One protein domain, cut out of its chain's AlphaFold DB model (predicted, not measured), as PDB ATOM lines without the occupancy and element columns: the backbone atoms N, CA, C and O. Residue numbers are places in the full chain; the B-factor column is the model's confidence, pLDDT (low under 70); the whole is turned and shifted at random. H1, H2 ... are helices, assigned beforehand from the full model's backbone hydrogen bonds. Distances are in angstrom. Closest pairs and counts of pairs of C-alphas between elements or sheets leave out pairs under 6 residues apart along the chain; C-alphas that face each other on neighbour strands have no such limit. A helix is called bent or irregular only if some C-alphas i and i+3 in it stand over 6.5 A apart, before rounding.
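This is residues 80 to 125 of the 125 residues of the protein "DNA mismatch repair protein MutL" of Photobacterium aphoticum (UniProt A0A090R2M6). The model is an open hook with no packed core: the long helix H1 turns sharply at a kink near residue 98, the short helix H2 follows, and the thin link of residues 110 to 115 leads away to the small helix H3 at the far end. Residues 104 to 125, with H2 and H3 among them, stand free and stick out as an arm. The printed part has 46 residues with three named helices, in the order H1, H2, H3, and no named strand; the class is all helix. The whole is extended, with a radius of gyration of the C-alphas of 15.8 A, and it is elongated, with spans of 47 by 26 by 17 A.

After residues 80 to 83, H1 runs from Leu 84, C-alpha at (186.561, 214.591, 120.650), to Leu 104, 24.6 A from first to last C-alpha. H2, residues 106 to 109, begins with its C-alpha at (183.675, 233.156, 114.512). H3, residues 116 to 122, is 10.0 A long and ends at Phe 122, C-alpha at (197.294, 229.438, 141.296).

H1 has a kink of 101 degrees near residue 98 and is irregular: C-alphas 97 and 100 are 9.4 A apart. H1 and H2 meet only through their link, a tight one of one residue, Tyr 105. H3 is apart from H1 and from H2. In H3 every O i to N i+4 pair is within hydrogen-bond range, in H1 12 of 17 are, and H2 is too short for such a pair.

The two C-alphas farthest apart, those of Arg 97 and Asp 125, are 46.9 A apart. The printed part has no cut and ends at the chain's last residue, 125. The link from H2 to H3 is short, with 6 residues, and no link is long. Mean pLDDT of the printed part is 78.6; residues 80 to 81 and 124 to 125 are under 70.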
ATOM      1  N   ALA A  80     173.251 214.001 121.357       59.06
ATOM      2  CA  ALA A  80     173.329 214.419 122.759       59.06
ATOM      3  C   ALA A  80     174.762 214.528 123.321       59.06
ATOM      4  O   ALA A  80     174.960 215.145 124.364       59.06
ATOM      5  N   ALA A  81     175.763 213.943 122.657       68.12
ATOM      6  CA  ALA A  81     177.164 214.062 123.047       68.12
ATOM      7  C   ALA A  81     178.077 213.858 121.834       68.12
ATOM      8  O   ALA A  81     177.999 212.828 121.162       68.12
ATOM      9  N   PHE A  82     178.957 214.825 121.573       76.75
ATOM     10  CA  PHE A  82     180.026 214.686 120.589       76.75
ATOM     11  C   PHE A  82     181.273 214.116 121.264       76.75
ATOM     12  O   PHE A  82     181.696 214.585 122.320       76.75
ATOM     13  N   THR A  83     181.883 213.109 120.643       86.00
ATOM     14  CA  THR A  83     183.239 212.676 121.013       86.00
ATOM     15  C   THR A  83     184.275 213.684 120.508       86.00
ATOM     16  O   THR A  83     184.014 214.414 119.552       86.00
ATOM     17  N   LEU A  84     185.480 213.700 121.096       85.56
ATOM     18  CA  LEU A  84     186.561 214.591 120.650       85.56
ATOM     19  C   LEU A  84     186.872 214.417 119.155       85.56
ATOM     20  O   LEU A  84     186.991 215.399 118.433       85.56
ATOM     21  N   SER A  85     186.946 213.174 118.674       86.75
ATOM     22  CA  SER A  85     187.211 212.889 117.260       86.75
ATOM     23  C   SER A  85     186.110 213.423 116.341       86.75
ATOM     24  O   SER A  85     186.422 213.991 115.301       86.75
ATOM     25  N   GLN A  86     184.839 213.293 116.737       84.00
ATOM     26  CA  GLN A  86     183.710 213.856 115.984       84.00
ATOM     27  C   GLN A  86     183.738 215.386 115.987       84.00
ATOM     28  O   GLN A  86     183.485 215.994 114.955       84.00
ATOM     29  N   ALA A  87     184.079 216.009 117.119       84.44
ATOM     30  CA  ALA A  87     184.213 217.460 117.207       84.44
ATOM     31  C   ALA A  87     185.322 217.979 116.277       84.44
ATOM     32  O   ALA A  87     185.089 218.921 115.526       84.44
ATOM     33  N   ILE A  88     186.491 217.326 116.264       84.75
ATOM     34  CA  ILE A  88     187.590 217.670 115.348       84.75
ATOM     35  C   ILE A  88     187.137 217.522 113.892       84.75
ATOM     36  O   ILE A  88     187.313 218.449 113.110       84.75
ATOM     37  N   GLN A  89     186.517 216.390 113.537       84.50
ATOM     38  CA  GLN A  89     186.023 216.149 112.178       84.50
ATOM     39  C   GLN A  89     185.030 217.224 111.730       84.50
ATOM     40  O   GLN A  89     185.189 217.772 110.645       84.50
ATOM     41  N   LEU A  90     184.061 217.568 112.579       83.31
ATOM     42  CA  LEU A  90     183.070 218.599 112.279       83.31
ATOM     43  C   LEU A  90     183.717 219.961 112.039       83.31
ATOM     44  O   LEU A  90     183.378 220.620 111.061       83.31
ATOM     45  N   VAL A  91     184.661 220.373 112.892       83.69
ATOM     46  CA  VAL A  91     185.376 221.648 112.717       83.69
ATOM     47  C   VAL A  91     186.184 221.641 111.420       83.69
ATOM     48  O   VAL A  91     186.107 222.596 110.654       83.69
ATOM     49  N   THR A  92     186.888 220.550 111.113       84.62
ATOM     50  CA  THR A  92     187.662 220.436 109.866       84.62
ATOM     51  C   THR A  92     186.772 220.473 108.620       84.62
ATOM     52  O   THR A  92     187.105 221.141 107.643       84.62
ATOM     53  N   GLU A  93     185.634 219.776 108.627       85.25
ATOM     54  CA  GLU A  93     184.675 219.800 107.512       85.25
ATOM     55  C   GLU A  93     184.062 221.192 107.320       85.25
ATOM     56  O   GLU A  93     183.894 221.653 106.188       85.25
ATOM     57  N   LEU A  94     183.762 221.872 108.424       84.00
ATOM     58  CA  LEU A  94     183.229 223.230 108.471       84.00
ATOM     59  C   LEU A  94     184.242 224.232 107.880       84.00
ATOM     60  O   LEU A  94     183.898 224.986 106.968       84.00
ATOM     61  N   GLU A  95     185.511 224.161 108.282       85.00
ATOM     62  CA  GLU A  95     186.602 224.961 107.704       85.00
ATOM     63  C   GLU A  95     186.812 224.688 106.207       85.00
ATOM     64  O   GLU A  95     186.941 225.627 105.423       85.00
ATOM     65  N   GLN A  96     186.793 223.424 105.770       85.06
ATOM     66  CA  GLN A  96     186.958 223.084 104.350       85.06
ATOM     67  C   GLN A  96     185.820 223.606 103.469       85.06
ATOM     68  O   GLN A  96     186.038 223.880 102.287       85.06
ATOM     69  N   ARG A  97     184.604 223.707 104.014       83.25
ATOM     70  CA  ARG A  97     183.410 224.055 103.240       83.25
ATOM     71  C   ARG A  97     183.177 225.557 103.130       83.25
ATOM     72  O   ARG A  97     182.724 225.998 102.078       83.25
ATOM     73  N   TRP A  98     183.485 226.314 104.181       80.00
ATOM     74  CA  TRP A  98     183.308 227.771 104.212       80.00
ATOM     75  C   TRP A  98     184.611 228.559 104.026       80.00
ATOM     76  O   TRP A  98     184.558 229.732 103.663       80.00
ATOM     77  N   GLY A  99     185.779 227.940 104.221       80.75
ATOM     78  CA  GLY A  99     187.076 228.585 104.013       80.75
ATOM     79  C   GLY A  99     187.177 229.928 104.742       80.75
ATOM     80  O   GLY A  99     186.932 230.012 105.942       80.75
ATOM     81  N   THR A 100     187.493 230.995 104.004       75.88
ATOM     82  CA  THR A 100     187.614 232.362 104.543       75.88
ATOM     83  C   THR A 100     186.285 233.002 104.954       75.88
ATOM     84  O   THR A 100     186.295 233.951 105.730       75.88
ATOM     85  N   GLU A 101     185.132 232.511 104.483       79.00
ATOM     86  CA  GLU A 101     183.828 233.051 104.912       79.00
ATOM     87  C   GLU A 101     183.497 232.676 106.359       79.00
ATOM     88  O   GLU A 101     182.686 233.343 107.002       79.00
ATOM     89  N   LEU A 102     184.154 231.645 106.898       79.44
ATOM     90  CA  LEU A 102     183.948 231.200 108.269       79.44
ATOM     91  C   LEU A 102     184.387 232.249 109.304       79.44
ATOM     92  O   LEU A 102     183.792 232.339 110.379       79.44
ATOM     93  N   GLU A 103     185.370 233.085 108.961       78.69
ATOM     94  CA  GLU A 103     185.894 234.127 109.850       78.69
ATOM     95  C   GLU A 103     184.816 235.131 110.279       78.69
ATOM     96  O   GLU A 103     184.822 235.612 111.414       78.69
ATOM     97  N   LEU A 104     183.836 235.389 109.406       80.12
ATOM     98  CA  LEU A 104     182.696 236.264 109.687       80.12
ATOM     99  C   LEU A 104     181.769 235.686 110.768       80.12
ATOM    100  O   LEU A 104     181.092 236.436 111.470       80.12
ATOM    101  N   TYR A 105     181.758 234.361 110.927       78.88
ATOM    102  CA  TYR A 105     180.893 233.644 111.864       78.88
ATOM    103  C   TYR A 105     181.600 233.258 113.170       78.88
ATOM    104  O   TYR A 105     180.928 232.859 114.123       78.88
ATOM    105  N   TYR A 106     182.925 233.425 113.276       79.88
ATOM    106  CA  TYR A 106     183.675 233.156 114.512       79.88
ATOM    107  C   TYR A 106     183.103 233.819 115.772       79.88
ATOM    108  O   TYR A 106     183.057 233.131 116.790       79.88
ATOM    109  N   PRO A 107     182.596 235.068 115.752       79.62
ATOM    110  CA  PRO A 107     181.985 235.672 116.939       79.62
ATOM    111  C   PRO A 107     180.747 234.921 117.456       79.62
ATOM    112  O   PRO A 107     180.420 235.019 118.636       79.62
ATOM    113  N   HIS A 108     180.056 234.182 116.583       77.81
ATOM    114  CA  HIS A 108     178.865 233.400 116.920       77.81
ATOM    115  C   HIS A 108     179.183 231.934 117.246       77.81
ATOM    116  O   HIS A 108     178.389 231.274 117.915       77.81
ATOM    117  N   LEU A 109     180.330 231.425 116.785       77.56
ATOM    118  CA  LEU A 109     180.732 230.022 116.929       77.56
ATOM    119  C   LEU A 109     181.747 229.796 118.055       77.56
ATOM    120  O   LEU A 109     181.715 228.760 118.719       77.56
ATOM    121  N   LEU A 110     182.659 230.745 118.269       81.00
ATOM    122  CA  LEU A 110     183.781 230.613 119.189       81.00
ATOM    123  C   LEU A 110     183.631 231.580 120.356       81.00
ATOM    124  O   LEU A 110     183.385 232.773 120.187       81.00
ATOM    125  N   ARG A 111     183.855 231.064 121.563       78.06
ATOM    126  CA  ARG A 111     183.951 231.879 122.770       78.06
ATOM    127  C   ARG A 111     185.394 231.870 123.269       78.06
ATOM    128  O   ARG A 111     185.896 230.793 123.594       78.06
ATOM    129  N   PRO A 112     186.055 233.035 123.386       76.62
ATOM    130  CA  PRO A 112     187.367 233.091 124.007       76.62
ATOM    131  C   PRO A 112     187.247 232.704 125.484       76.62
ATOM    132  O   PRO A 112     186.356 233.175 126.198       76.62
ATOM    133  N   VAL A 113     188.142 231.831 125.937       78.12
ATOM    134  CA  VAL A 113     188.246 231.430 127.341       78.12
ATOM    135  C   VAL A 113     189.396 232.213 127.963       78.12
ATOM    136  O   VAL A 113     190.533 232.098 127.511       78.12
ATOM    137  N   ASP A 114     189.098 233.026 128.978       79.50
ATOM    138  CA  ASP A 114     190.126 233.769 129.705       79.50
ATOM    139  C   ASP A 114     190.768 232.879 130.776       79.50
ATOM    140  O   ASP A 114     190.116 232.442 131.724       79.50
ATOM    141  N   LEU A 115     192.059 232.605 130.605       78.81
ATOM    142  CA  LEU A 115     192.858 231.791 131.519       78.81
ATOM    143  C   LEU A 115     193.555 232.629 132.600       78.81
ATOM    144  O   LEU A 115     194.129 232.058 133.526       78.81
ATOM    145  N   ARG A 116     193.510 233.967 132.520       79.19
ATOM    146  CA  ARG A 116     194.222 234.856 133.456       79.19
ATOM    147  C   ARG A 116     193.732 234.681 134.887       79.19
ATOM    148  O   ARG A 116     194.547 234.494 135.779       79.19
ATOM    149  N   ALA A 117     192.413 234.630 135.077       76.56
ATOM    150  CA  ALA A 117     191.802 234.425 136.388       76.56
ATOM    151  C   ALA A 117     192.202 233.081 137.024       76.56
ATOM    152  O   ALA A 117     192.393 233.000 138.234       76.56
ATOM    153  N   ALA A 118     192.366 232.030 136.212       77.62
ATOM    154  CA  ALA A 118     192.831 230.736 136.702       77.62
ATOM    155  C   ALA A 118     194.308 230.798 137.114       77.62
ATOM    156  O   ALA A 118     194.659 230.338 138.193       77.62
ATOM    157  N   ILE A 119     195.167 231.405 136.289       80.19
ATOM    158  CA  ILE A 119     196.605 231.540 136.575       80.19
ATOM    159  C   ILE A 119     196.847 232.394 137.826       80.19
ATOM    160  O   ILE A 119     197.687 232.041 138.649       80.19
ATOM    161  N   GLU A 120     196.108 233.492 137.997       80.31
ATOM    162  CA  GLU A 120     196.194 234.320 139.203       80.31
ATOM    163  C   GLU A 120     195.785 233.538 140.452       80.31
ATOM    164  O   GLU A 120     196.493 233.606 141.450       80.31
ATOM    165  N   ALA A 121     194.721 232.731 140.389       76.12
ATOM    166  CA  ALA A 121     194.305 231.889 141.511       76.12
ATOM    167  C   ALA A 121     195.381 230.868 141.933       76.12
ATOM    168  O   ALA A 121     195.522 230.608 143.122       76.12
ATOM    169  N   PHE A 122     196.172 230.339 140.993       75.12
ATOM    170  CA  PHE A 122     197.294 229.438 141.296       75.12
ATOM    171  C   PHE A 122     198.533 230.146 141.874       75.12
ATOM    172  O   PHE A 122     199.390 229.472 142.434       75.12
ATOM    173  N   ASN A 123     198.650 231.472 141.743       70.75
ATOM    174  CA  ASN A 123     199.766 232.253 142.299       70.75
ATOM    175  C   ASN A 123     199.499 232.770 143.727       70.75
ATOM    176  O   ASN A 123     200.381 233.400 144.309       70.75
ATOM    177  N   TYR A 124     198.290 232.565 144.262       60.19
ATOM    178  CA  TYR A 124     197.899 232.964 145.622       60.19
ATOM    179  C   TYR A 124     197.883 231.794 146.636       60.19
ATOM    180  O   TYR A 124     197.444 232.005 147.768       60.19
ATOM    181  N   ASP A 125     198.387 230.612 146.256       47.56
ATOM    182  CA  ASP A 125     198.832 229.522 147.155       47.56
ATOM    183  C   ASP A 125     200.365 229.572 147.332       47.56
ATOM    184  O   ASP A 125     200.853 229.266 148.446       47.56
TER     185      ASP A 125